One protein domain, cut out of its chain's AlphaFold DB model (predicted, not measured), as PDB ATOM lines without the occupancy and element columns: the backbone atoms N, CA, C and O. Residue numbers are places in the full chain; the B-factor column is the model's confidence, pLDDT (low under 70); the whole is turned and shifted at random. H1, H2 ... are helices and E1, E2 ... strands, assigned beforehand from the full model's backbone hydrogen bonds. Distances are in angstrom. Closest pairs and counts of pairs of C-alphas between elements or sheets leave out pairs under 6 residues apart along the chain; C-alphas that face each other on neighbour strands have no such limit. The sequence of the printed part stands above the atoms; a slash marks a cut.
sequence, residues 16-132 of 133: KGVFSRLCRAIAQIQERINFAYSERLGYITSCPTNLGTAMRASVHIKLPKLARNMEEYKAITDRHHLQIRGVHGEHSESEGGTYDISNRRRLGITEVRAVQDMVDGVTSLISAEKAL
ATOM      1  N   LYS A  16      -2.025  20.831 138.407       96.50
ATOM      2  CA  LYS A  16      -1.606  20.563 139.787       96.50
ATOM      3  C   LYS A  16      -2.695  19.818 140.558       96.50
ATOM      4  O   LYS A  16      -2.383  18.830 141.226       96.50
ATOM      5  N   GLY A  17      -3.951  20.251 140.460       98.12
ATOM      6  CA  GLY A  17      -5.086  19.582 141.095       98.12
ATOM      7  C   GLY A  17      -5.314  18.169 140.556       98.12
ATOM      8  O   GLY A  17      -5.469  17.228 141.342       98.12
ATOM      9  N   VAL A  18      -5.257  17.994 139.231       98.31
ATOM     10  CA  VAL A  18      -5.387  16.681 138.572       98.31
ATOM     11  C   VAL A  18      -4.290  15.716 139.016       98.31
ATOM     12  O   VAL A  18      -4.597  14.591 139.423       98.31
ATOM     13  N   PHE A  19      -3.031  16.159 138.982       97.88
ATOM     14  CA  PHE A  19      -1.873  15.354 139.362       97.88
ATOM     15  C   PHE A  19      -1.892  14.999 140.851       97.88
ATOM     16  O   PHE A  19      -1.759  13.834 141.212       97.88
ATOM     17  N   SER A  20      -2.183  15.968 141.724       98.12
ATOM     18  CA  SER A  20      -2.273  15.730 143.174       98.12
ATOM     19  C   SER A  20      -3.383  14.735 143.529       98.12
ATOM     20  O   SER A  20      -3.244  13.931 144.452       98.12
ATOM     21  N   ARG A  21      -4.510  14.757 142.802       98.56
ATOM     22  CA  ARG A  21      -5.586  13.766 142.953       98.56
ATOM     23  C   ARG A  21      -5.147  12.374 142.493       98.56
ATOM     24  O   ARG A  21      -5.451  11.410 143.189       98.56
ATOM     25  N   LEU A  22      -4.395  12.278 141.393       98.44
ATOM     26  CA  LEU A  22      -3.838  11.012 140.908       98.44
ATOM     27  C   LEU A  22      -2.856  10.400 141.916       98.44
ATOM     28  O   LEU A  22      -3.005   9.235 142.269       98.44
ATOM     29  N   CYS A  23      -1.906  11.188 142.431       97.88
ATOM     30  CA  CYS A  23      -0.928  10.716 143.414       97.88
ATOM     31  C   CYS A  23      -1.598  10.174 144.683       97.88
ATOM     32  O   CYS A  23      -1.226   9.106 145.160       97.88
ATOM     33  N   ARG A  24      -2.622  10.871 145.204       98.44
ATOM     34  CA  ARG A  24      -3.389  10.395 146.367       98.44
ATOM     35  C   ARG A  24      -4.086   9.064 146.090       98.44
ATOM     36  O   ARG A  24      -4.003   8.166 146.917       98.44
ATOM     37  N   ALA A  25      -4.730   8.930 144.929       98.12
ATOM     38  CA  ALA A  25      -5.403   7.689 144.551       98.12
ATOM     39  C   ALA A  25      -4.416   6.516 144.427       98.12
ATOM     40  O   ALA A  25      -4.676   5.442 144.962       98.12
ATOM     41  N   ILE A  26      -3.265   6.727 143.778       97.25
ATOM     42  CA  ILE A  26      -2.212   5.707 143.645       97.25
ATOM     43  C   ILE A  26      -1.695   5.272 145.021       97.25
ATOM     44  O   ILE A  26      -1.620   4.074 145.279       97.25
ATOM     45  N   ALA A  27      -1.397   6.224 145.913       96.81
ATOM     46  CA  ALA A  27      -0.916   5.923 147.261       96.81
ATOM     47  C   ALA A  27      -1.908   5.039 148.035       96.81
ATOM     48  O   ALA A  27      -1.511   4.015 148.582       96.81
ATOM     49  N   GLN A  28      -3.201   5.374 147.995       97.75
ATOM     50  CA  GLN A  28      -4.250   4.593 148.658       97.75
ATOM     51  C   GLN A  28      -4.428   3.193 148.055       97.75
ATOM     52  O   GLN A  28      -4.670   2.232 148.780       97.75
ATOM     53  N   ILE A  29      -4.306   3.046 146.732       97.19
ATOM     54  CA  ILE A  29      -4.404   1.733 146.077       97.19
ATOM     55  C   ILE A  29      -3.205   0.852 146.455       97.19
ATOM     56  O   ILE A  29      -3.379  -0.339 146.720       97.19
ATOM     57  N   GLN A  30      -2.008   1.437 146.538       95.62
ATOM     58  CA  GLN A  30      -0.788   0.722 146.918       95.62
ATOM     59  C   GLN A  30      -0.800   0.198 148.362       95.62
ATOM     60  O   GLN A  30      -0.051  -0.723 148.671       95.62
ATOM     61  N   GLU A  31      -1.677   0.702 149.237       97.06
ATOM     62  CA  GLU A  31      -1.893   0.120 150.573       97.06
ATOM     63  C   GLU A  31      -2.550  -1.270 150.517       97.06
ATOM     64  O   GLU A  31      -2.509  -2.023 151.492       97.06
ATOM     65  N   ARG A  32      -3.205  -1.610 149.400       96.94
ATOM     66  CA  ARG A  32      -3.983  -2.849 149.235       96.94
ATOM     67  C   ARG A  32      -3.439  -3.763 148.142       96.94
ATOM     68  O   ARG A  32      -3.718  -4.959 148.175       96.94
ATOM     69  N   ILE A  33      -2.713  -3.214 147.171       95.44
ATOM     70  CA  ILE A  33      -2.246  -3.927 145.980       95.44
ATOM     71  C   ILE A  33      -0.771  -3.612 145.745       95.44
ATOM     72  O   ILE A  33      -0.386  -2.453 145.621       95.44
ATOM     73  N   ASN A  34       0.044  -4.655 145.603       94.88
ATOM     74  CA  ASN A  34       1.435  -4.513 145.183       94.88
ATOM     75  C   ASN A  34       1.508  -4.448 143.656       94.88
ATOM     76  O   ASN A  34       1.092  -5.384 142.972       94.88
ATOM     77  N   PHE A  35       2.056  -3.363 143.117       96.75
ATOM     78  CA  PHE A  35       2.322  -3.257 141.685       96.75
ATOM     79  C   PHE A  35       3.632  -3.951 141.314       96.75
ATOM     80  O   PHE A  35       4.605  -3.915 142.066       96.75
ATOM     81  N   ALA A  36       3.665  -4.560 140.128       97.44
ATOM     82  CA  ALA A  36       4.885  -5.135 139.585       97.44
ATOM     83  C   ALA A  36       5.898  -4.021 139.278       97.44
ATOM     84  O   ALA A  36       5.613  -3.112 138.493       97.44
ATOM     85  N   TYR A  37       7.080  -4.105 139.889       97.38
ATOM     86  CA  TYR A  37       8.138  -3.107 139.773       97.38
ATOM     87  C   TYR A  37       9.503  -3.771 139.566       97.38
ATOM     88  O   TYR A  37       9.797  -4.818 140.140       97.38
ATOM     89  N   SER A  38      10.346  -3.138 138.755       97.94
ATOM     90  CA  SER A  38      11.742  -3.506 138.527       97.94
ATOM     91  C   SER A  38      12.633  -2.286 138.715       97.94
ATOM     92  O   SER A  38      12.333  -1.225 138.179       97.94
ATOM     93  N   GLU A  39      13.784  -2.448 139.366       96.38
ATOM     94  CA  GLU A  39      14.762  -1.359 139.519       96.38
ATOM     95  C   GLU A  39      15.220  -0.775 138.174       96.38
ATOM     96  O   GLU A  39      15.434   0.428 138.049       96.38
ATOM     97  N   ARG A  40      15.334  -1.614 137.136       96.62
ATOM     98  CA  ARG A  40      15.770  -1.181 135.803       96.62
ATOM     99  C   ARG A  40      14.629  -0.607 134.962       96.62
ATOM    100  O   ARG A  40      14.866   0.286 134.151       96.62
ATOM    101  N   LEU A  41      13.423  -1.166 135.079       97.62
ATOM    102  CA  LEU A  41      12.306  -0.876 134.167       97.62
ATOM    103  C   LEU A  41      11.176  -0.060 134.805       97.62
ATOM    104  O   LEU A  41      10.240   0.304 134.100       97.62
ATOM    105  N   GLY A  42      11.247   0.245 136.098       97.88
ATOM    106  CA  GLY A  42      10.169   0.880 136.850       97.88
ATOM    107  C   GLY A  42       8.924  -0.005 136.949       97.88
ATOM    108  O   GLY A  42       9.032  -1.231 137.050       97.88
ATOM    109  N   TYR A  43       7.740   0.611 136.913       97.88
ATOM    110  CA  TYR A  43       6.468  -0.107 136.882       97.88
ATOM    111  C   TYR A  43       6.327  -0.903 135.583       97.88
ATOM    112  O   TYR A  43       6.540  -0.388 134.481       97.88
ATOM    113  N   ILE A  44       5.972  -2.178 135.728       98.00
ATOM    114  CA  ILE A  44       5.877  -3.113 134.613       98.00
ATOM    115  C   ILE A  44       4.496  -3.029 133.972       98.00
ATOM    116  O   ILE A  44       3.468  -3.131 134.639       98.00
ATOM    117  N   THR A  45       4.493  -2.894 132.650       97.69
ATOM    118  CA  THR A  45       3.295  -2.787 131.818       97.69
ATOM    119  C   THR A  45       3.357  -3.775 130.658       97.69
ATOM    120  O   THR A  45       4.431  -4.169 130.209       97.69
ATOM    121  N   SER A  46       2.192  -4.136 130.128       96.50
ATOM    122  CA  SER A  46       2.002  -5.002 128.959       96.50
ATOM    123  C   SER A  46       2.701  -4.484 127.699       96.50
ATOM    124  O   SER A  46       3.236  -5.268 126.920       96.50
ATOM    125  N   CYS A  47       2.702  -3.163 127.491       94.44
ATOM    126  CA  CYS A  47       3.368  -2.528 126.359       94.44
ATOM    127  C   CYS A  47       4.706  -1.919 126.804       94.44
ATOM    128  O   CYS A  47       4.703  -1.133 127.756       94.44
ATOM    129  N   PRO A  48       5.827  -2.182 126.103       95.56
ATOM    130  CA  PRO A  48       7.130  -1.608 126.443       95.56
ATOM    131  C   PRO A  48       7.152  -0.074 126.485       95.56
ATOM    132  O   PRO A  48       7.926   0.515 127.237       95.56
ATOM    133  N   THR A  49       6.289   0.591 125.711       94.12
ATOM    134  CA  THR A  49       6.216   2.060 125.671       94.12
ATOM    135  C   THR A  49       5.649   2.674 126.950       94.12
ATOM    136  O   THR A  49       5.826   3.871 127.159       94.12
ATOM    137  N   ASN A  50       5.005   1.872 127.807       96.56
ATOM    138  CA  ASN A  50       4.433   2.293 129.085       96.56
ATOM    139  C   ASN A  50       5.311   1.938 130.300       96.56
ATOM    140  O   ASN A  50       4.894   2.189 131.422       96.56
ATOM    141  N   LEU A  51       6.524   1.410 130.110       97.75
ATOM    142  CA  LEU A  51       7.427   1.119 131.228       97.75
ATOM    143  C   LEU A  51       7.901   2.397 131.944       97.75
ATOM    144  O   LEU A  51       7.843   3.508 131.407       97.75
ATOM    145  N   GLY A  52       8.427   2.230 133.157       98.00
ATOM    146  CA  GLY A  52       8.983   3.304 133.973       98.00
ATOM    147  C   GLY A  52       7.936   3.904 134.897       98.00
ATOM    148  O   GLY A  52       7.442   3.238 135.798       98.00
ATOM    149  N   THR A  53       7.591   5.163 134.655       98.00
ATOM    150  CA  THR A  53       6.529   5.878 135.386       98.00
ATOM    151  C   THR A  53       5.124   5.374 135.052       98.00
ATOM    152  O   THR A  53       4.170   5.720 135.742       98.00
ATOM    153  N   ALA A  54       4.957   4.660 133.929       97.31
ATOM    154  CA  ALA A  54       3.664   4.331 133.317       97.31
ATOM    155  C   ALA A  54       2.736   5.529 133.039       97.31
ATOM    156  O   ALA A  54       1.603   5.368 132.576       97.31
ATOM    157  N   MET A  55       3.227   6.756 133.212       97.44
ATOM    158  CA  MET A  55       2.403   7.952 133.237       97.44
ATOM    159  C   MET A  55       2.187   8.544 131.847       97.44
ATOM    160  O   MET A  55       3.124   8.719 131.066       97.44
ATOM    161  N   ARG A  56       0.934   8.918 131.571       97.62
ATOM    162  CA  ARG A  56       0.561   9.797 130.459       97.62
ATOM    163  C   ARG A  56      -0.174  11.010 131.012       97.62
ATOM    164  O   ARG A  56      -1.352  10.913 131.340       97.62
ATOM    165  N   ALA A  57       0.517  12.133 131.114       97.69
ATOM    166  CA  ALA A  57      -0.099  13.431 131.320       97.69
ATOM    167  C   ALA A  57      -0.506  13.990 129.954       97.69
ATOM    168  O   ALA A  57       0.303  13.997 129.023       97.69
ATOM    169  N   SER A  58      -1.758  14.421 129.820       97.50
ATOM    170  CA  SER A  58      -2.285  14.925 128.556       97.50
ATOM    171  C   SER A  58      -3.232  16.102 128.734       97.50
ATOM    172  O   SER A  58      -3.837  16.278 129.792       97.50
ATOM    173  N   VAL A  59      -3.381  16.881 127.664       97.44
ATOM    174  CA  VAL A  59      -4.427  17.896 127.517       97.44
ATOM    175  C   VAL A  59      -5.150  17.699 126.194       97.44
ATOM    176  O   VAL A  59      -4.539  17.327 125.194       97.44
ATOM    177  N   HIS A  60      -6.449  17.991 126.184       96.31
ATOM    178  CA  HIS A  60      -7.176  18.240 124.946       96.31
ATOM    179  C   HIS A  60      -7.101  19.734 124.653       96.31
ATOM    180  O   HIS A  60      -7.571  20.547 125.451       96.31
ATOM    181  N   ILE A  61      -6.477  20.100 123.536       95.81
ATOM    182  CA  ILE A  61      -6.224  21.498 123.186       95.81
ATOM    183  C   ILE A  61      -6.559  21.770 121.723       95.81
ATOM    184  O   ILE A  61      -6.342  20.933 120.846       95.81
ATOM    185  N   LYS A  62      -7.091  22.965 121.465       95.38
ATOM    186  CA  LYS A  62      -7.414  23.458 120.128       95.38
ATOM    187  C   LYS A  62      -6.504  24.636 119.794       95.38
ATOM    188  O   LYS A  62      -6.592  25.677 120.437       95.38
ATOM    189  N   LEU A  63      -5.647  24.451 118.793       95.56
ATOM    190  CA  LEU A  63      -4.670  25.438 118.312       95.56
ATOM    191  C   LEU A  63      -4.882  25.646 116.803       95.56
ATOM    192  O   LEU A  63      -4.169  25.055 115.993       95.56
ATOM    193  N   PRO A  64      -5.953  26.351 116.396       94.31
ATOM    194  CA  PRO A  64      -6.417  26.363 115.011       94.31
ATOM    195  C   PRO A  64      -5.441  27.017 114.028       94.31
ATOM    196  O   PRO A  64      -5.488  26.671 112.847       94.31
ATOM    197  N   LYS A  65      -4.587  27.952 114.466       95.00
ATOM    198  CA  LYS A  65      -3.584  28.569 113.587       95.00
ATOM    199  C   LYS A  65      -2.385  27.643 113.418       95.00
ATOM    200  O   LYS A  65      -1.998  27.351 112.288       95.00
ATOM    201  N   LEU A  66      -1.858  27.113 114.517       93.94
ATOM    202  CA  LEU A  66      -0.714  26.208 114.526       93.94
ATOM    203  C   LEU A  66      -1.042  24.868 113.856       93.94
ATOM    204  O   LEU A  66      -0.207  24.321 113.145       93.94
ATOM    205  N   ALA A  67      -2.279  24.378 113.973       92.38
ATOM    206  CA  ALA A  67      -2.743  23.170 113.284       92.38
ATOM    207  C   ALA A  67      -2.716  23.280 111.746       92.38
ATOM    208  O   ALA A  67      -2.717  22.258 111.063       92.38
ATOM    209  N   ARG A  68      -2.654  24.496 111.181       92.12
ATOM    210  CA  ARG A  68      -2.443  24.701 109.734       92.12
ATOM    211  C   ARG A  68      -0.982  24.508 109.322       92.12
ATOM    212  O   ARG A  68      -0.720  24.278 108.147       92.12
ATOM    213  N   ASN A  69      -0.049  24.580 110.271       93.12
ATOM    214  CA  ASN A  69       1.373  24.324 110.072       93.12
ATOM    215  C   ASN A  69       1.823  23.141 110.947       93.12
ATOM    216  O   ASN A  69       2.457  23.296 111.992       93.12
ATOM    217  N   MET A  70       1.482  21.929 110.498       92.25
ATOM    218  CA  MET A  70       1.807  20.693 111.218       92.25
ATOM    219  C   MET A  70       3.310  20.422 111.339       92.25
ATOM    220  O   MET A  70       3.700  19.648 112.210       92.25
ATOM    221  N   GLU A  71       4.143  21.023 110.490       95.50
ATOM    222  CA  GLU A  71       5.599  20.915 110.593       95.50
ATOM    223  C   GLU A  71       6.101  21.630 111.852       95.50
ATOM    224  O   GLU A  71       6.742  21.000 112.694       95.50
ATOM    225  N   GLU A  72       5.704  22.891 112.050       95.94
ATOM    226  CA  GLU A  72       6.042  23.653 113.259       95.94
ATOM    227  C   GLU A  72       5.417  23.027 114.514       95.94
ATOM    228  O   GLU A  72       6.079  22.891 115.545       95.94
ATOM    229  N   TYR A  73       4.161  22.569 114.429       96.00
ATOM    230  CA  TYR A  73       3.499  21.885 115.545       96.00
ATOM    231  C   TYR A  73       4.314  20.656 115.985       96.00
ATOM    232  O   TYR A  73       4.660  20.513 117.165       96.00
ATOM    233  N   LYS A  74       4.693  19.791 115.033       96.81
ATOM    234  CA  LYS A  74       5.522  18.614 115.315       96.81
ATOM    235  C   LYS A  74       6.879  19.015 115.884       96.81
ATOM    236  O   LYS A  74       7.257  18.476 116.921       96.81
ATOM    237  N   ALA A  75       7.545  20.012 115.301       98.12
ATOM    238  CA  ALA A  75       8.846  20.487 115.762       98.12
ATOM    239  C   ALA A  75       8.827  20.945 117.233       98.12
ATOM    240  O   ALA A  75       9.706  20.560 118.011       98.12
ATOM    241  N   ILE A  76       7.807  21.707 117.647       98.12
ATOM    242  CA  ILE A  76       7.643  22.114 119.051       98.12
ATOM    243  C   ILE A  76       7.384  20.885 119.930       98.12
ATOM    244  O   ILE A  76       8.037  20.720 120.962       98.12
ATOM    245  N   THR A  77       6.468  19.995 119.534       98.06
ATOM    246  CA  THR A  77       6.160  18.804 120.344       98.06
ATOM    247  C   THR A  77       7.365  17.882 120.508       98.06
ATOM    248  O   THR A  77       7.639  17.450 121.623       98.06
ATOM    249  N   ASP A  78       8.142  17.637 119.452       98.00
ATOM    250  CA  ASP A  78       9.328  16.781 119.498       98.00
ATOM    251  C   ASP A  78      10.423  17.371 120.394       98.00
ATOM    252  O   ASP A  78      11.005  16.642 121.203       98.00
ATOM    253  N   ARG A  79      10.639  18.695 120.334       98.19
ATOM    254  CA  ARG A  79      11.586  19.411 121.208       98.19
ATOM    255  C   ARG A  79      11.261  19.233 122.693       98.19
ATOM    256  O   ARG A  79      12.173  19.161 123.511       98.19
ATOM    257  N   HIS A  80       9.976  19.144 123.033       98.31
ATOM    258  CA  HIS A  80       9.492  18.959 124.403       98.31
ATOM    259  C   HIS A  80       9.148  17.500 124.740       98.31
ATOM    260  O   HIS A  80       8.555  17.230 125.781       98.31
ATOM    261  N   HIS A  81       9.533  16.545 123.889       98.12
ATOM    262  CA  HIS A  81       9.257  15.120 124.077       98.12
ATOM    263  C   HIS A  81       7.765  14.784 124.210       98.12
ATOM    264  O   HIS A  81       7.383  13.896 124.977       98.12
ATOM    265  N   LEU A  82       6.922  15.484 123.458       98.38
ATOM    266  CA  LEU A  82       5.480  15.293 123.414       98.38
ATOM    267  C   LEU A  82       5.059  14.507 122.177       98.38
ATOM    268  O   LEU A  82       5.818  14.321 121.233       98.38
ATOM    269  N   GLN A  83       3.828  14.023 122.174       96.44
ATOM    270  CA  GLN A  83       3.198  13.362 121.039       96.44
ATOM    271  C   GLN A  83       1.822  13.973 120.780       96.44
ATOM    272  O   GLN A  83       1.131  14.363 121.722       96.44
ATOM    273  N   ILE A  84       1.445  14.015 119.503       94.56
ATOM    274  CA  ILE A  84       0.149  14.495 119.024       94.56
ATOM    275  C   ILE A  84      -0.714  13.276 118.697       94.56
ATOM    276  O   ILE A  84      -0.278  12.400 117.950       94.56
ATOM    277  N   ARG A  85      -1.927  13.212 119.247       92.88
ATOM    278  CA  ARG A  85      -2.943  12.196 118.939       92.88
ATOM    279  C   ARG A  85      -4.283  12.869 118.629       92.88
ATOM    280  O   ARG A  85      -4.511  14.011 119.033       92.88
ATOM    281  N   GLY A  86      -5.168  12.172 117.920       87.00
ATOM    282  CA  GLY A  86      -6.571  12.580 117.841       87.00
ATOM    283  C   GLY A  86      -7.286  12.391 119.180       87.00
ATOM    284  O   GLY A  86      -6.767  11.754 120.101       87.00
ATOM    285  N   VAL A  87      -8.490  12.952 119.287       76.31
ATOM    286  CA  VAL A  87      -9.250  13.024 120.550       76.31
ATOM    287  C   VAL A  87      -9.674  11.637 121.055       76.31
ATOM    288  O   VAL A  87      -9.790  11.431 122.260       76.31
ATOM    289  N   HIS A  88      -9.827  10.663 120.153       76.69
ATOM    290  CA  HIS A  88     -10.177   9.275 120.487       76.69
ATOM    291  C   HIS A  88      -8.954   8.350 120.599       76.69
ATOM    292  O   HIS A  88      -9.092   7.129 120.646       76.69
ATOM    293  N   GLY A  89      -7.739   8.909 120.656       66.69
ATOM    294  CA  GLY A  89      -6.501   8.170 120.891       66.69
ATOM    295  C   GLY A  89      -5.582   8.018 119.674       66.69
ATOM    296  O   GLY A  89      -5.640   8.774 118.706       66.69
ATOM    297  N   GLU A  90      -4.677   7.039 119.769       61.84
ATOM    298  CA  GLU A  90      -3.442   6.895 118.969       61.84
ATOM    299  C   GLU A  90      -3.643   6.749 117.457       61.84
ATOM    300  O   GLU A  90      -2.736   7.063 116.693       61.84
ATOM    301  N   HIS A  91      -4.831   6.324 117.033       63.94
ATOM    302  CA  HIS A  91      -5.176   6.101 115.627       63.94
ATOM    303  C   HIS A  91      -6.386   6.921 115.171       63.94
ATOM    304  O   HIS A  91      -6.972   6.625 114.136       63.94
ATOM    305  N   SER A  92      -6.790   7.921 115.956       63.22
ATOM    306  CA  SER A  92      -7.941   8.758 115.626       63.22
ATOM    307  C   SER A  92      -7.519  10.065 114.964       63.22
ATOM    308  O   SER A  92      -6.452  10.610 115.257       63.22
ATOM    309  N   GLU A  93      -8.374  10.569 114.081       68.62
ATOM    310  CA  GLU A  93      -8.242  11.917 113.539       68.62
ATOM    311  C   GLU A  93      -8.634  12.970 114.588       68.62
ATOM    312  O   GLU A  93      -9.285  12.689 115.598       68.62
ATOM    313  N   SER A  94      -8.210  14.212 114.367       68.94
ATOM    314  CA  SER A  94      -8.634  15.334 115.202       68.94
ATOM    315  C   SER A  94     -10.096  15.677 114.931       68.94
ATOM    316  O   SER A  94     -10.440  16.077 113.819       68.94
ATOM    317  N   GLU A  95     -10.946  15.627 115.952       69.50
ATOM    318  CA  GLU A  95     -12.308  16.145 115.849       69.50
ATOM    319  C   GLU A  95     -12.323  17.658 116.087       69.50
ATOM    320  O   GLU A  95     -11.874  18.165 117.121       69.50
ATOM    321  N   GLY A  96     -12.816  18.414 115.103       74.88
ATOM    322  CA  GLY A  96     -13.015  19.861 115.230       74.88
ATOM    323  C   GLY A  96     -11.738  20.676 115.489       74.88
ATOM    324  O   GLY A  96     -11.831  21.786 116.028       74.88
ATOM    325  N   GLY A  97     -10.564  20.139 115.133       84.00
ATOM    326  CA  GLY A  97      -9.249  20.754 115.368       84.00
ATOM    327  C   GLY A  97      -8.732  20.625 116.806       84.00
ATOM    328  O   GLY A  97      -7.840  21.377 117.200       84.00
ATOM    329  N   THR A  98      -9.310  19.719 117.597       92.12
ATOM    330  CA  THR A  98      -8.834  19.387 118.945       92.12
ATOM    331  C   THR A  98      -7.846  18.228 118.871       92.12
ATOM    332  O   THR A  98      -8.101  17.235 118.190       92.12
ATOM    333  N   TYR A  99      -6.733  18.344 119.591       94.50
ATOM    334  CA  TYR A  99      -5.693  17.320 119.671       94.50
ATOM    335  C   TYR A  99      -5.458  16.901 121.122       94.50
ATOM    336  O   TYR A  99      -5.538  17.730 122.030       94.50
ATOM    337  N   ASP A 100      -5.129  15.627 121.323       95.81
ATOM    338  CA  ASP A 100      -4.568  15.102 122.566       95.81
ATOM    339  C   ASP A 100      -3.043  15.254 122.509       95.81
ATOM    340  O   ASP A 100      -2.358  14.594 121.719       95.81
ATOM    341  N   ILE A 101      -2.518  16.152 123.344       97.25
ATOM    342  CA  ILE A 101      -1.084  16.402 123.484       97.25
ATOM    343  C   ILE A 101      -0.611  15.808 124.803       97.25
ATOM    344  O   ILE A 101      -1.134  16.154 125.861       97.25
ATOM    345  N   SER A 102       0.390  14.927 124.749       97.94
ATOM    346  CA  SER A 102       0.887  14.211 125.932       97.94
ATOM    347  C   SER A 102       2.389  13.979 125.930       97.94
ATOM    348  O   SER A 102       3.012  13.994 124.872       97.94
ATOM    349  N   ASN A 103       2.979  13.723 127.102       98.25
ATOM    350  CA  ASN A 103       4.375  13.292 127.191       98.25
ATOM    351  C   ASN A 103       4.578  11.939 126.485       98.25
ATOM    352  O   ASN A 103       3.816  10.989 126.680       98.25
ATOM    353  N   ARG A 104       5.633  11.846 125.669       97.25
ATOM    354  CA  ARG A 104       6.044  10.622 124.964       97.25
ATOM    355  C   ARG A 104       6.912   9.734 125.851       97.25
ATOM    356  O   ARG A 104       6.766   8.516 125.841       97.25
ATOM    357  N   ARG A 105       7.827  10.343 126.610       96.69
ATOM    358  CA  ARG A 105       8.760   9.623 127.491       96.69
ATOM    359  C   ARG A 105       8.077   9.198 128.782       96.69
ATOM    360  O   ARG A 105       7.248   9.935 129.314       96.69
ATOM    361  N   ARG A 106       8.460   8.021 129.277       97.88
ATOM    362  CA  ARG A 106       7.918   7.410 130.505       97.88
ATOM    363  C   ARG A 106       8.962   6.648 131.307       97.88
ATOM    364  O   ARG A 106       8.913   6.684 132.532       97.88
ATOM    365  N   LEU A 107       9.905   6.004 130.621       98.00
ATOM    366  CA  LEU A 107      11.045   5.308 131.207       98.00
ATOM    367  C   LEU A 107      12.269   6.228 131.296       98.00
ATOM    368  O   LEU A 107      12.512   7.028 130.393       98.00
ATOM    369  N   GLY A 108      13.043   6.091 132.376       97.25
ATOM    370  CA  GLY A 108      14.270   6.864 132.604       97.25
ATOM    371  C   GLY A 108      14.043   8.307 133.066       97.25
ATOM    372  O   GLY A 108      14.979   9.099 133.073       97.25
ATOM    373  N   ILE A 109      12.809   8.656 133.441       97.88
ATOM    374  CA  ILE A 109      12.430   9.961 133.994       97.88
ATOM    375  C   ILE A 109      11.507   9.762 135.198       97.88
ATOM    376  O   ILE A 109      10.933   8.689 135.359       97.88
ATOM    377  N   THR A 110      11.342  10.796 136.022       98.12
ATOM    378  CA  THR A 110      10.357  10.802 137.113       98.12
ATOM    379  C   THR A 110       8.976  11.227 136.614       98.12
ATOM    380  O   THR A 110       8.848  11.885 135.578       98.12
ATOM    381  N   GLU A 111       7.934  10.918 137.382       97.81
ATOM    382  CA  GLU A 111       6.549  11.334 137.129       97.81
ATOM    383  C   GLU A 111       6.443  12.860 137.052       97.81
ATOM    384  O   GLU A 111       5.811  13.408 136.152       97.81
ATOM    385  N   VAL A 112       7.131  13.560 137.961       97.50
ATOM    386  CA  VAL A 112       7.189  15.028 137.975       97.50
ATOM    387  C   VAL A 112       7.826  15.552 136.691       97.50
ATOM    388  O   VAL A 112       7.306  16.495 136.097       97.50
ATOM    389  N   ARG A 113       8.914  14.931 136.212       98.25
ATOM    390  CA  ARG A 113       9.541  15.338 134.951       98.25
ATOM    391  C   ARG A 113       8.630  15.082 133.752       98.25
ATOM    392  O   ARG A 113       8.579  15.926 132.866       98.25
ATOM    393  N   ALA A 114       7.897  13.968 133.733       97.94
ATOM    394  CA  ALA A 114       6.935  13.660 132.676       97.94
ATOM    395  C   ALA A 114       5.816  14.715 132.591       97.94
ATOM    396  O   ALA A 114       5.476  15.178 131.502       97.94
ATOM    397  N   VAL A 115       5.281  15.138 133.741       97.75
ATOM    398  CA  VAL A 115       4.297  16.230 133.811       97.75
ATOM    399  C   VAL A 115       4.919  17.560 133.391       97.75
ATOM    400  O   VAL A 115       4.289  18.304 132.644       97.75
ATOM    401  N   GLN A 116       6.150  17.850 133.820       98.00
ATOM    402  CA  GLN A 116       6.833  19.095 133.470       98.00
ATOM    403  C   GLN A 116       7.103  19.199 131.962       98.00
ATOM    404  O   GLN A 116       6.832  20.246 131.387       98.00
ATOM    405  N   ASP A 117       7.544  18.115 131.309       98.00
ATOM    406  CA  ASP A 117       7.695  18.059 129.846       98.00
ATOM    407  C   ASP A 117       6.382  18.468 129.148       98.00
ATOM    408  O   ASP A 117       6.387  19.297 128.234       98.00
ATOM    409  N   MET A 118       5.246  17.922 129.609       98.12
ATOM    410  CA  MET A 118       3.915  18.237 129.078       98.12
ATOM    411  C   MET A 118       3.544  19.707 129.298       98.12
ATOM    412  O   MET A 118       3.143  20.373 128.346       98.12
ATOM    413  N   VAL A 119       3.723  20.233 130.514       98.12
ATOM    414  CA  VAL A 119       3.421  21.637 130.842       98.12
ATOM    415  C   VAL A 119       4.268  22.599 130.008       98.12
ATOM    416  O   VAL A 119       3.723  23.539 129.423       98.12
ATOM    417  N   ASP A 120       5.574  22.353 129.907       98.44
ATOM    418  CA  ASP A 120       6.500  23.198 129.151       98.44
ATOM    419  C   ASP A 120       6.136  23.206 127.664       98.44
ATOM    420  O   ASP A 120       6.004  24.269 127.058       98.44
ATOM    421  N   GLY A 121       5.914  22.028 127.072       98.38
ATOM    422  CA  GLY A 121       5.595  21.943 125.652       98.38
ATOM    423  C   GLY A 121       4.218  22.508 125.312       98.38
ATOM    424  O   GLY A 121       4.096  23.234 124.329       98.38
ATOM    425  N   VAL A 122       3.193  22.274 126.139       98.12
ATOM    426  CA  VAL A 122       1.870  22.899 125.954       98.12
ATOM    427  C   VAL A 122       1.959  24.420 126.074       98.12
ATOM    428  O   VAL A 122       1.343  25.133 125.283       98.12
ATOM    429  N   THR A 123       2.765  24.935 127.003       98.25
ATOM    430  CA  THR A 123       2.994  26.380 127.135       98.25
ATOM    431  C   THR A 123       3.661  26.951 125.882       98.25
ATOM    432  O   THR A 123       3.187  27.955 125.348       98.25
ATOM    433  N   SER A 124       4.700  26.293 125.359       98.44
ATOM    434  CA  SER A 124       5.355  26.682 124.099       98.44
ATOM    435  C   SER A 124       4.387  26.683 122.913       98.44
ATOM    436  O   SER A 124       4.383  27.626 122.123       98.44
ATOM    437  N   LEU A 125       3.529  25.665 122.810       98.25
ATOM    438  CA  LEU A 125       2.509  25.564 121.764       98.25
ATOM    439  C   LEU A 125       1.484  26.703 121.833       98.25
ATOM    440  O   LEU A 125       1.158  27.303 120.811       98.25
ATOM    441  N   ILE A 126       1.004  27.038 123.034       97.75
ATOM    442  CA  ILE A 126       0.079  28.162 123.246       97.75
ATOM    443  C   ILE A 126       0.745  29.490 122.871       97.75
ATOM    444  O   ILE A 126       0.106  30.353 122.268       97.75
ATOM    445  N   SER A 127       2.018  29.674 123.222       98.12
ATOM    446  CA  SER A 127       2.776  30.873 122.853       98.12
ATOM    447  C   SER A 127       2.942  30.996 121.335       98.12
ATOM    448  O   SER A 127       2.723  32.078 120.793       98.12
ATOM    449  N   ALA A 128       3.256  29.898 120.641       97.69
ATOM    450  CA  ALA A 128       3.360  29.870 119.182       97.69
ATOM    451  C   ALA A 128       2.017  30.183 118.500       97.69
ATOM    452  O   ALA A 128       1.960  31.039 117.623       97.69
ATOM    453  N   GLU A 129       0.919  29.573 118.956       97.31
ATOM    454  CA  GLU A 129      -0.440  29.866 118.471       97.31
ATOM    455  C   GLU A 129      -0.786  31.357 118.583       97.31
ATOM    456  O   GLU A 129      -1.367  31.930 117.663       97.31
ATOM    457  N   LYS A 130      -0.415  32.004 119.696       96.62
ATOM    458  CA  LYS A 130      -0.665  33.436 119.923       96.62
ATOM    459  C   LYS A 130       0.189  34.350 119.044       96.62
ATOM    460  O   LYS A 130      -0.243  35.463 118.758       96.62
ATOM    461  N   ALA A 131       1.385  33.911 118.654       96.25
ATOM    462  CA  ALA A 131       2.282  34.672 117.785       96.25
ATOM    463  C   ALA A 131       1.860  34.614 116.306       96.25
ATOM    464  O   ALA A 131       2.174  35.519 115.535       96.25
ATOM    465  N   LEU A 132       1.133  33.567 115.912       91.06
ATOM    466  CA  LEU A 132       0.543  33.460 114.583       91.06
ATOM    467  C   LEU A 132      -0.644  34.430 114.476       91.06
ATOM    468  O   LEU A 132      -1.550  34.420 115.315       91.06
TER     469      LEU A 132
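Overview. This is residues 16 to 132 of the 133 residues of the protein "Arginine kinase" of Nannocystis exedens (UniProt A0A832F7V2). Two layers: the long helix H3 runs along one face of a three-stranded sheet, H2 packs on H3 on that same face but beside the strands, next to the edge strand E2, and H1 lies off the sheet, its residues 24 to 30 sticking out. The 117 printed residues include H1, E1, H2, E2, E3, H3, in that order; class mixed; sheet E1 E3 E2, antiparallel. The elongated whole spans 49 by 28 by 23 A, only just compact, close to loose, radius of gyration of the C-alphas 15.7 A.

Arrangement. H1, residues 16 to 30, is near H3, residues 111 to 131. E1, residues 58 to 62, neighbours E3, residues 98 to 103: N 59 and O 101, 3.0 A, are within hydrogen-bond range. E2, residues 82 to 85, and E3 form a hairpin: N 83 and O 102, 2.8 A, are within range. H3 is over E3, height over the sheet 8.5 A; their closest C-alphas, of Met 118 and Asn 103, are 5.3 A apart. H2, residues 70 to 79, on the same face, touches H3's residues 121 to 125 alone; the closest C-alphas, of Thr 77 and Gly 121, are 6.2 A apart. E1, H2, E2 form a split strand-helix-strand unit, E3 between its strands, crossover right-handed. In H1, H2 and H3 every O i to N i+4 pair is within range.

Along the chain. H1, 21.1 A, begins at C-alpha 16 (-1.606, 20.563, 139.787). H3, 30.6 A, ends at C-alpha 131 (2.282, 34.672, 117.785).

Size, cuts and confidence. The printed part has no cut. Links H1 to E1 and E2 to E3 are long. Residues 89 to 95 have pLDDT under 70.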